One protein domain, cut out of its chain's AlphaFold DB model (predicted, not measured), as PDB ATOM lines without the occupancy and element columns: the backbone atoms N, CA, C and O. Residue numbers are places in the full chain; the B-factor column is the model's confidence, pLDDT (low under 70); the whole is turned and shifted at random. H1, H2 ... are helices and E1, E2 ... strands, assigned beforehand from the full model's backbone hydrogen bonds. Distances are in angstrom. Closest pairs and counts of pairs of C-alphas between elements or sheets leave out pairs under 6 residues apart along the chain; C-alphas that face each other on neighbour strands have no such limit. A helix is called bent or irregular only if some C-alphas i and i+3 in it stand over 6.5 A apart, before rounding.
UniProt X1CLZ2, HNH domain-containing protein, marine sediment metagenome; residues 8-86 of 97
ATOM      1  N   LYS A   8     203.117 207.846 154.232       93.50
ATOM      2  CA  LYS A   8     204.322 208.560 154.699       93.50
ATOM      3  C   LYS A   8     205.432 207.623 155.194       93.50
ATOM      4  O   LYS A   8     206.595 207.999 155.146       93.50
ATOM      5  N   ASP A   9     205.074 206.414 155.617       92.06
ATOM      6  CA  ASP A   9     205.994 205.375 156.089       92.06
ATOM      7  C   ASP A   9     206.446 204.430 154.959       92.06
ATOM      8  O   ASP A   9     207.009 203.362 155.229       92.06
ATOM      9  N   GLY A  10     206.144 204.783 153.701       93.12
ATOM     10  CA  GLY A  10     206.551 204.049 152.502       93.12
ATOM     11  C   GLY A  10     205.830 202.717 152.290       93.12
ATOM     12  O   GLY A  10     206.331 201.877 151.548       93.12
ATOM     13  N   VAL A  11     204.688 202.488 152.949       91.69
ATOM     14  CA  VAL A  11     203.920 201.242 152.798       91.69
ATOM     15  C   VAL A  11     202.824 201.354 151.749       91.69
ATOM     16  O   VAL A  11     202.125 202.363 151.658       91.69
ATOM     17  N   GLU A  12     202.614 200.266 151.014       93.12
ATOM     18  CA  GLU A  12     201.418 200.074 150.201       93.12
ATOM     19  C   GLU A  12     200.221 199.765 151.110       93.12
ATOM     20  O   GLU A  12     200.277 198.853 151.948       93.12
ATOM     21  N   LEU A  13     199.144 200.535 150.947       93.19
ATOM     22  CA  LEU A  13     197.891 200.357 151.672       93.19
ATOM     23  C   LEU A  13     196.896 199.561 150.831       93.19
ATOM     24  O   LEU A  13     196.733 199.803 149.639       93.19
ATOM     25  N   VAL A  14     196.192 198.645 151.484       92.44
ATOM     26  CA  VAL A  14     195.161 197.801 150.885       92.44
ATOM     27  C   VAL A  14     193.882 197.868 151.709       92.44
ATOM     28  O   VAL A  14     193.921 197.954 152.939       92.44
ATOM     29  N   VAL A  15     192.747 197.804 151.018       91.69
ATOM     30  CA  VAL A  15     191.431 197.652 151.644       91.69
ATOM     31  C   VAL A  15     191.138 196.165 151.788       91.69
ATOM     32  O   VAL A  15     191.262 195.403 150.829       91.69
ATOM     33  N   ASP A  16     190.760 195.752 152.990       90.62
ATOM     34  CA  ASP A  16     190.449 194.368 153.323       90.62
ATOM     35  C   ASP A  16     189.227 194.306 154.246       90.62
ATOM     36  O   ASP A  16     188.832 195.306 154.847       90.62
ATOM     37  N   HIS A  17     188.611 193.135 154.382       90.88
ATOM     38  CA  HIS A  17     187.443 192.974 155.247       90.88
ATOM     39  C   HIS A  17     187.849 192.709 156.701       90.88
ATOM     40  O   HIS A  17     188.726 191.881 156.964       90.88
ATOM     41  N   ILE A  18     187.195 193.344 157.676       88.81
ATOM     42  CA  ILE A  18     187.328 193.016 159.108       88.81
ATOM     43  C   ILE A  18     186.888 191.570 159.325       88.81
ATOM     44  O   ILE A  18     187.686 190.722 159.735       88.81
ATOM     45  N   LYS A  19     185.644 191.266 158.946       88.38
ATOM     46  CA  LYS A  19     185.115 189.908 158.857       88.38
ATOM     47  C   LYS A  19     185.228 189.413 157.410       88.38
ATOM     48  O   LYS A  19     184.626 190.027 156.532       88.38
ATOM     49  N   PRO A  20     185.958 188.317 157.137       87.62
ATOM     50  CA  PRO A  20     186.067 187.757 155.790       87.62
ATOM     51  C   PRO A  20     184.704 187.434 155.156       87.62
ATOM     52  O   PRO A  20     183.779 186.996 155.847       87.62
ATOM     53  N   LYS A  21     184.583 187.621 153.836       88.06
ATOM     54  CA  LYS A  21     183.330 187.415 153.085       88.06
ATOM     55  C   LYS A  21     182.809 185.975 153.177       88.06
ATOM     56  O   LYS A  21     181.615 185.765 153.363       88.06
ATOM     57  N   ASP A  22     183.702 184.991 153.124       82.62
ATOM     58  CA  ASP A  22     183.413 183.558 153.288       82.62
ATOM     59  C   ASP A  22     182.889 183.201 154.690       82.62
ATOM     60  O   ASP A  22     182.188 182.207 154.861       82.62
ATOM     61  N   LYS A  23     183.166 184.044 155.690       84.44
ATOM     62  CA  LYS A  23     182.609 183.941 157.047       84.44
ATOM     63  C   LYS A  23     181.372 184.826 157.246       84.44
ATOM     64  O   LYS A  23     180.945 185.038 158.381       84.44
ATOM     65  N   GLY A  24     180.790 185.354 156.167       90.25
ATOM     66  CA  GLY A  24     179.605 186.211 156.201       90.25
ATOM     67  C   GLY A  24     179.906 187.652 156.610       90.25
ATOM     68  O   GLY A  24     179.166 188.221 157.411       90.25
ATOM     69  N   GLY A  25     181.037 188.203 156.169       91.56
ATOM     70  CA  GLY A  25     181.282 189.646 156.176       91.56
ATOM     71  C   GLY A  25     180.612 190.351 154.995       91.56
ATOM     72  O   GLY A  25     180.463 189.761 153.924       91.56
ATOM     73  N   THR A  26     180.213 191.607 155.193       95.56
ATOM     74  CA  THR A  26     179.566 192.445 154.170       95.56
ATOM     75  C   THR A  26     180.586 193.309 153.421       95.56
ATOM     76  O   THR A  26     181.758 193.364 153.791       95.56
ATOM     77  N   ASN A  27     180.157 193.979 152.350       94.56
ATOM     78  CA  ASN A  27     180.981 194.959 151.627       94.56
ATOM     79  C   ASN A  27     180.728 196.401 152.105       94.56
ATOM     80  O   ASN A  27     181.041 197.344 151.383       94.56
ATOM     81  N   ASP A  28     180.134 196.571 153.285       95.44
ATOM     82  CA  ASP A  28     179.852 197.891 153.844       95.44
ATOM     83  C   ASP A  28     181.134 198.522 154.393       95.44
ATOM     84  O   ASP A  28     182.049 197.812 154.822       95.44
ATOM     85  N   ILE A  29     181.184 199.858 154.425       93.69
ATOM     86  CA  ILE A  29     182.338 200.621 154.934       93.69
ATOM     87  C   ILE A  29     182.694 200.191 156.364       93.69
ATOM     88  O   ILE A  29     183.871 200.039 156.677       93.69
ATOM     89  N   GLU A  30     181.689 199.886 157.185       94.81
ATOM     90  CA  GLU A  30     181.855 199.411 158.565       94.81
ATOM     91  C   GLU A  30     182.578 198.056 158.673       94.81
ATOM     92  O   GLU A  30     183.159 197.745 159.709       94.81
ATOM     93  N   ASN A  31     182.561 197.232 157.615       93.94
ATOM     94  CA  ASN A  31     183.324 195.981 157.549       93.94
ATOM     95  C   ASN A  31     184.644 196.144 156.775       93.94
ATOM     96  O   ASN A  31     185.383 195.170 156.614       93.94
ATOM     97  N   GLY A  32     184.952 197.343 156.284       91.94
ATOM     98  CA  GLY A  32     186.222 197.670 155.656       91.94
ATOM     99  C   GLY A  32     187.286 198.022 156.693       91.94
ATOM    100  O   GLY A  32     187.033 198.708 157.677       91.94
ATOM    101  N   GLN A  33     188.513 197.576 156.462       91.94
ATOM    102  CA  GLN A  33     189.698 198.050 157.172       91.94
ATOM    103  C   GLN A  33     190.807 198.361 156.175       91.94
ATOM    104  O   GLN A  33     190.926 197.717 155.132       91.94
ATOM    105  N   THR A  34     191.643 199.334 156.520       91.81
ATOM    106  CA  THR A  34     192.870 199.620 155.775       91.81
ATOM    107  C   THR A  34     194.044 198.953 156.478       91.81
ATOM    108  O   THR A  34     194.263 199.167 157.671       91.81
ATOM    109  N   LEU A  35     194.802 198.144 155.744       91.44
ATOM    110  CA  LEU A  35     196.011 197.476 156.224       91.44
ATOM    111  C   LEU A  35     197.186 197.844 155.324       91.44
ATOM    112  O   LEU A  35     196.997 198.131 154.145       91.44
ATOM    113  N   CYS A  36     198.413 197.784 155.841       92.62
ATOM    114  CA  CYS A  36     199.560 197.701 154.943       92.62
ATOM    115  C   CYS A  36     199.662 196.290 154.342       92.62
ATOM    116  O   CYS A  36     199.195 195.314 154.945       92.62
ATOM    117  N   MET A  37     200.304 196.171 153.176       89.38
ATOM    118  CA  MET A  37     200.455 194.895 152.464       89.38
ATOM    119  C   MET A  37     201.027 193.774 153.352       89.38
ATOM    120  O   MET A  37     200.487 192.669 153.373       89.38
ATOM    121  N   GLU A  38     202.060 194.065 154.149       87.31
ATOM    122  CA  GLU A  38     202.676 193.100 155.075       87.31
ATOM    123  C   GLU A  38     201.650 192.504 156.052       87.31
ATOM    124  O   GLU A  38     201.544 191.285 156.188       87.31
ATOM    125  N   HIS A  39     200.831 193.346 156.689       87.19
ATOM    126  CA  HIS A  39     199.843 192.893 157.670       87.19
ATOM    127  C   HIS A  39     198.652 192.184 157.018       87.19
ATOM    128  O   HIS A  39     198.101 191.253 157.608       87.19
ATOM    129  N   ASN A  40     198.281 192.563 155.792       87.38
ATOM    130  CA  ASN A  40     197.292 191.823 155.008       87.38
ATOM    131  C   ASN A  40     197.778 190.395 154.703       87.38
ATOM    132  O   ASN A  40     197.047 189.424 154.906       87.38
ATOM    133  N   LEU A  41     199.037 190.243 154.277       83.06
ATOM    134  CA  LEU A  41     199.646 188.931 154.043       83.06
ATOM    135  C   LEU A  41     199.743 188.116 155.336       83.06
ATOM    136  O   LEU A  41     199.364 186.945 155.350       83.06
ATOM    137  N   MET A  42     200.159 188.736 156.443       81.88
ATOM    138  CA  MET A  42     200.176 188.083 157.755       81.88
ATOM    139  C   MET A  42     198.783 187.589 158.155       81.88
ATOM    140  O   MET A  42     198.636 186.426 158.526       81.88
ATOM    141  N   LYS A  43     197.740 188.419 158.018       79.69
ATOM    142  CA  LYS A  43     196.348 188.036 158.302       79.69
ATOM    143  C   LYS A  43     195.914 186.814 157.483       79.69
ATOM    144  O   LYS A  43     195.307 185.894 158.035       79.69
ATOM    145  N   LYS A  44     196.260 186.767 156.192       78.75
ATOM    146  CA  LYS A  44     195.996 185.604 155.326       78.75
ATOM    147  C   LYS A  44     196.757 184.361 155.801       78.75
ATOM    148  O   LYS A  44     196.153 183.298 155.929       78.75
ATOM    149  N   ASN A  45     198.040 184.497 156.132       74.81
ATOM    150  CA  ASN A  45     198.884 183.388 156.586       74.81
ATOM    151  C   ASN A  45     198.416 182.807 157.930       74.81
ATOM    152  O   ASN A  45     198.329 181.587 158.076       74.81
ATOM    153  N   TYR A  46     198.038 183.647 158.900       78.69
ATOM    154  CA  TYR A  46     197.470 183.166 160.165       78.69
ATOM    155  C   TYR A  46     196.192 182.359 159.929       78.69
ATOM    156  O   TYR A  46     196.070 181.250 160.447       78.69
ATOM    157  N   SER A  47     195.307 182.831 159.043       79.62
ATOM    158  CA  SER A  47     194.109 182.075 158.663       79.62
ATOM    159  C   SER A  47     194.441 180.699 158.065       79.62
ATOM    160  O   SER A  47     193.733 179.728 158.335       79.62
ATOM    161  N   GLN A  48     195.514 180.585 157.275       85.94
ATOM    162  CA  GLN A  48     195.949 179.310 156.694       85.94
ATOM    163  C   GLN A  48     196.505 178.349 157.749       85.94
ATOM    164  O   GLN A  48     196.114 177.184 157.780       85.94
ATOM    165  N   THR A  49     197.378 178.824 158.642       89.69
ATOM    166  CA  THR A  49     197.942 177.968 159.702       89.69
ATOM    167  C   THR A  49     196.867 177.486 160.681       89.69
ATOM    168  O   THR A  49     196.928 176.352 161.156       89.69
ATOM    169  N   GLU A  50     195.848 178.301 160.973       89.81
ATOM    170  CA  GLU A  50     194.713 177.867 161.794       89.81
ATOM    171  C   GLU A  50     193.877 176.803 161.083       89.81
ATOM    172  O   GLU A  50     193.511 175.793 161.692       89.81
ATOM    173  N   ALA A  51     193.582 177.014 159.795       88.00
ATOM    174  CA  ALA A  51     192.860 176.042 158.980       88.00
ATOM    175  C   ALA A  51     193.618 174.708 158.909       88.00
ATOM    176  O   ALA A  51     193.024 173.654 159.142       88.00
ATOM    177  N   GLY A  52     194.936 174.759 158.692       92.94
ATOM    178  CA  GLY A  52     195.815 173.595 158.719       92.94
ATOM    179  C   GLY A  52     195.777 172.871 160.065       92.94
ATOM    180  O   GLY A  52     195.538 171.666 160.103       92.94
ATOM    181  N   LYS A  53     195.924 173.588 161.188       93.38
ATOM    182  CA  LYS A  53     195.857 172.980 162.528       93.38
ATOM    183  C   LYS A  53     194.521 172.269 162.773       93.38
ATOM    184  O   LYS A  53     194.514 171.132 163.237       93.38
ATOM    185  N   LYS A  54     193.394 172.895 162.411       92.56
ATOM    186  CA  LYS A  54     192.053 172.285 162.525       92.56
ATOM    187  C   LYS A  54     191.897 171.049 161.639       92.56
ATOM    188  O   LYS A  54     191.255 170.085 162.050       92.56
ATOM    189  N   PHE A  55     192.484 171.063 160.445       94.88
ATOM    190  CA  PHE A  55     192.490 169.909 159.551       94.88
ATOM    191  C   PHE A  55     193.245 168.720 160.163       94.88
ATOM    192  O   PHE A  55     192.698 167.621 160.218       94.88
ATOM    193  N   PHE A  56     194.442 168.946 160.713       96.56
ATOM    194  CA  PHE A  56     195.201 167.892 161.394       96.56
ATOM    195  C   PHE A  56     194.501 167.359 162.649       96.56
ATOM    196  O   PHE A  56     194.582 166.165 162.915       96.56
ATOM    197  N   ILE A  57     193.771 168.200 163.394       95.44
ATOM    198  CA  ILE A  57     192.935 167.744 164.520       95.44
ATOM    199  C   ILE A  57     191.889 166.730 164.042       95.44
ATOM    200  O   ILE A  57     191.829 165.625 164.577       95.44
ATOM    201  N   LYS A  58     191.132 167.054 162.988       95.31
ATOM    202  CA  LYS A  58     190.136 166.131 162.421       95.31
ATOM    203  C   LYS A  58     190.769 164.846 161.881       95.31
ATOM    204  O   LYS A  58     190.231 163.762 162.079       95.31
ATOM    205  N   MET A  59     191.918 164.960 161.211       96.69
ATOM    206  CA  MET A  59     192.666 163.805 160.704       96.69
ATOM    207  C   MET A  59     193.118 162.883 161.843       96.69
ATOM    208  O   MET A  59     192.983 161.667 161.736       96.69
ATOM    209  N   TYR A  60     193.604 163.452 162.949       96.94
ATOM    210  CA  TYR A  60     193.990 162.697 164.139       96.94
ATOM    211  C   TYR A  60     192.802 161.943 164.743       96.94
ATOM    212  O   TYR A  60     192.922 160.760 165.044       96.94
ATOM    213  N   GLU A  61     191.649 162.598 164.889       95.75
ATOM    214  CA  GLU A  61     190.430 161.969 165.416       95.75
ATOM    215  C   GLU A  61     189.993 160.771 164.560       95.75
ATOM    216  O   GLU A  61     189.702 159.701 165.095       95.75
ATOM    217  N   GLN A  62     190.026 160.916 163.231       96.94
ATOM    218  CA  GLN A  62     189.741 159.820 162.298       96.94
ATOM    219  C   GLN A  62     190.770 158.689 162.402       96.94
ATOM    220  O   GLN A  62     190.402 157.515 162.404       96.94
ATOM    221  N   ALA A  63     192.055 159.021 162.524       97.19
ATOM    222  CA  ALA A  63     193.118 158.034 162.683       97.19
ATOM    223  C   ALA A  63     192.972 157.234 163.988       97.19
ATOM    224  O   ALA A  63     193.142 156.016 163.977       97.19
ATOM    225  N   VAL A  64     192.596 157.894 165.092       96.81
ATOM    226  CA  VAL A  64     192.275 157.240 166.371       96.81
ATOM    227  C   VAL A  64     191.080 156.303 166.217       96.81
ATOM    228  O   VAL A  64     191.171 155.150 166.631       96.81
ATOM    229  N   ALA A  65     189.997 156.757 165.579       97.50
ATOM    230  CA  ALA A  65     188.816 155.925 165.338       97.50
ATOM    231  C   ALA A  65     189.138 154.671 164.501       97.50
ATOM    232  O   ALA A  65     188.607 153.594 164.767       97.50
ATOM    233  N   ASN A  66     190.057 154.793 163.542       97.38
ATOM    234  CA  ASN A  66     190.471 153.706 162.652       97.38
ATOM    235  C   ASN A  66     191.648 152.868 163.185       97.38
ATOM    236  O   ASN A  66     192.078 151.936 162.510       97.38
ATOM    237  N   ASN A  67     192.188 153.180 164.370       97.06
ATOM    238  CA  ASN A  67     193.418 152.584 164.909       97.06
ATOM    239  C   ASN A  67     194.639 152.674 163.958       97.06
ATOM    240  O   ASN A  67     195.540 151.831 164.003       97.06
ATOM    241  N   ASP A  68     194.708 153.715 163.122       97.81
ATOM    242  CA  ASP A  68     195.836 153.966 162.217       97.81
ATOM    243  C   ASP A  68     197.009 154.590 162.985       97.81
ATOM    244  O   ASP A  68     197.167 155.812 163.075       97.81
ATOM    245  N   LYS A  69     197.859 153.728 163.554       97.75
ATOM    246  CA  LYS A  69     199.027 154.140 164.349       97.75
ATOM    247  C   LYS A  69     199.977 155.061 163.582       97.75
ATOM    248  O   LYS A  69     200.468 156.030 164.153       97.75
ATOM    249  N   ARG A  70     200.201 154.801 162.288       98.06
ATOM    250  CA  ARG A  70     201.107 155.612 161.462       98.06
ATOM    251  C   ARG A  70     200.594 157.046 161.361       98.06
ATOM    252  O   ARG A  70     201.372 157.987 161.507       98.06
ATOM    253  N   MET A  71     199.295 157.211 161.120       97.88
ATOM    254  CA  MET A  71     198.692 158.534 160.986       97.88
ATOM    255  C   MET A  71     198.578 159.264 162.329       97.88
ATOM    256  O   MET A  71     198.815 160.472 162.393       97.88
ATOM    257  N   ILE A  72     198.286 158.536 163.412       97.62
ATOM    258  CA  ILE A  72     198.304 159.070 164.781       97.62
ATOM    259  C   ILE A  72     199.675 159.681 165.098       97.62
ATOM    260  O   ILE A  72     199.745 160.824 165.556       97.62
ATOM    261  N   ASP A  73     200.758 158.947 164.840       97.38
ATOM    262  CA  ASP A  73     202.114 159.396 165.161       97.38
ATOM    263  C   ASP A  73     202.555 160.569 164.278       97.38
ATOM    264  O   ASP A  73     203.099 161.551 164.784       97.38
ATOM    265  N   PHE A  74     202.215 160.543 162.986       97.94
ATOM    266  CA  PHE A  74     202.438 161.681 162.093       97.94
ATOM    267  C   PHE A  74     201.734 162.955 162.587       97.94
ATOM    268  O   PHE A  74     202.366 164.007 162.706       97.94
ATOM    269  N   CYS A  75     200.446 162.870 162.937       96.56
ATOM    270  CA  CYS A  75     199.695 164.019 163.445       96.56
ATOM    271  C   CYS A  75     200.294 164.561 164.753       96.56
ATOM    272  O   CYS A  75     200.376 165.778 164.926       96.56
ATOM    273  N   LYS A  76     200.769 163.688 165.654       95.62
ATOM    274  CA  LYS A  76     201.478 164.111 166.873       95.62
ATOM    275  C   LYS A  76     202.736 164.913 166.543       95.62
ATOM    276  O   LYS A  76     202.902 165.990 167.109       95.62
ATOM    277  N   CYS A  77     203.570 164.458 165.604       96.88
ATOM    278  CA  CYS A  77     204.755 165.207 165.165       96.88
ATOM    279  C   CYS A  77     204.391 166.595 164.621       96.88
ATOM    280  O   CYS A  77     205.037 167.587 164.961       96.88
ATOM    281  N   VAL A  78     203.324 166.686 163.822       96.19
ATOM    282  CA  VAL A  78     202.825 167.974 163.321       96.19
ATOM    283  C   VAL A  78     202.382 168.876 164.476       96.19
ATOM    284  O   VAL A  78     202.752 170.049 164.508       96.19
ATOM    285  N   PHE A  79     201.637 168.358 165.457       94.69
ATOM    286  CA  PHE A  79     201.225 169.145 166.623       94.69
ATOM    287  C   PHE A  79     202.407 169.625 167.470       94.69
ATOM    288  O   PHE A  79     202.378 170.761 167.940       94.69
ATOM    289  N   GLU A  80     203.451 168.810 167.635       94.19
ATOM    290  CA  GLU A  80     204.670 169.245 168.322       94.19
ATOM    291  C   GLU A  80     205.382 170.378 167.576       94.19
ATOM    292  O   GLU A  80     205.849 171.318 168.211       94.19
ATOM    293  N   CYS A  81     205.372 170.375 166.240       95.00
ATOM    294  CA  CYS A  81     205.875 171.500 165.446       95.00
ATOM    295  C   CYS A  81     205.089 172.798 165.730       95.00
ATOM    296  O   CYS A  81     205.685 173.837 166.023       95.00
ATOM    297  N   TYR A  82     203.748 172.740 165.750       93.38
ATOM    298  CA  TYR A  82     202.922 173.895 166.139       93.38
ATOM    299  C   TYR A  82     203.269 174.407 167.547       93.38
ATOM    300  O   TYR A  82     203.384 175.618 167.745       93.38
ATOM    301  N   ASN A  83     203.451 173.501 168.512       90.75
ATOM    302  CA  ASN A  83     203.776 173.848 169.895       90.75
ATOM    303  C   ASN A  83     205.168 174.482 170.016       90.75
ATOM    304  O   ASN A  83     205.305 175.543 170.627       90.75
ATOM    305  N   MET A  84     206.179 173.867 169.399       94.19
ATOM    306  CA  MET A  84     207.571 174.324 169.406       94.19
ATOM    307  C   MET A  84     207.694 175.761 168.892       94.19
ATOM    308  O   MET A  84     208.389 176.582 169.490       94.19
ATOM    309  N   HIS A  85     206.961 176.090 167.827       94.06
ATOM    310  CA  HIS A  85     206.947 177.430 167.237       94.06
ATOM    311  C   HIS A  85     205.876 178.360 167.827       94.06
ATOM    312  O   HIS A  85     205.731 179.493 167.369       94.06
ATOM    313  N   LYS A  86     205.124 177.909 168.842       90.94
ATOM    314  CA  LYS A  86     204.028 178.654 169.490       90.94
ATOM    315  C   LYS A  86     202.959 179.152 168.501       90.94
ATOM    316  O   LYS A  86     202.306 180.168 168.740       90.94
TER     317      LYS A  86
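What this domain is: This is residues 8 to 86 of the 97 residues of the protein "HNH domain-containing protein" of marine sediment metagenome (UniProt X1CLZ2). The model is a long helical hairpin, a narrow V with unequal arms, and a small two-stranded hairpin at the far end of its longer arm. The long helix H1 makes most of the length; the shorter H2 folds back over the last part of H1, while E1 and E2 sit side by side at the start of H1, with a wide loop of residues 18 to 31 joining them. The printed part has 79 residues, with two named strands and two named helices in the order E1, E2, H1, H2; the two strands form an antiparallel sheet, and the class is mostly helix. The whole is extended, with a radius of gyration of the C-alphas of 18.0 A, and its outline is flat, spanning 55 by 29 by 13 A.

Where its parts are: The printed part begins at Lys 8, and residues 8 to 12 come before the first named element. E1 is residues 13 to 17, Leu 13 to His 17, 13.3 A from first to last C-alpha; it begins with C-alpha 13 at (197.891, 200.357, 151.672). After residues 18 to 31, a stretch with no named element, comes E2, residues 32 to 36, Gly 32 to Cys 36, 13.4 A from first to last C-alpha. H1 follows directly, residues 37 to 65, and is the longest helix with 29 residues; its C-alphas run 42.7 A from Met 37 at (200.455, 194.895, 152.464) to Ala 65 at (188.816, 155.925, 165.338). H2, residues 69 to 84, has 16 residues and is 22.5 A long; it ends with C-alpha 84 at (207.571, 174.324, 169.406), and residues 85 and 86 follow it.

How they stand to each other: E1 and E2 form a hairpin of antiparallel neighbour strands, with an angle of 142 degrees between their directions. The C-alphas of Leu 13 and Cys 36 face each other at 4.5 A, and those of His 17 and Gly 32 at 4.9 A. Across the pair, N 14 and O 35 are within hydrogen-bond range at 2.8 A, and so are N 33 and O 16 at 2.8 A. E1 and H1 have 4 pairs of C-alphas within 8 A, the closest being those of Leu 13 and Met 37, 6.1 A apart. Residues 37 to 43 of H1 make its pairs of C-alphas within 10 A of the sheet, 13 with E1 and 3 with E2. Toward its other end, H1 touches H2 with residues 53 to 64 alone. The closest C-alphas of the two helices are those of Tyr 60 and Ile 72, 5.7 A apart. H1 and H2 form a helical hairpin and run opposite ways at a shallow tilt of 31 degrees. H2 is apart from both E1 and E2. In H1 and H2, every O i to N i+4 pair is within hydrogen-bond range, and neither helix is bent.

The domain as a whole: The two C-alphas farthest apart are those of Lys 8 and Asn 67, 57.9 A from each other, while those of Lys 8 and Lys 86, the first and last printed, are 33.4 A apart. The printed part, residues 8 to 86 of a chain of 97, has no cut. The link from E1 to E2 is long, with 14 residues, whose C-alphas lie 12 to 24 A from the mean of the C-alphas; the links from E2 to H1 and from H1 to H2 are tight, with 0 and 3 residues. The mean pLDDT of the printed part is 91.9, and no printed residue is under 70; H1 has a mean of 90 and H2 of 96.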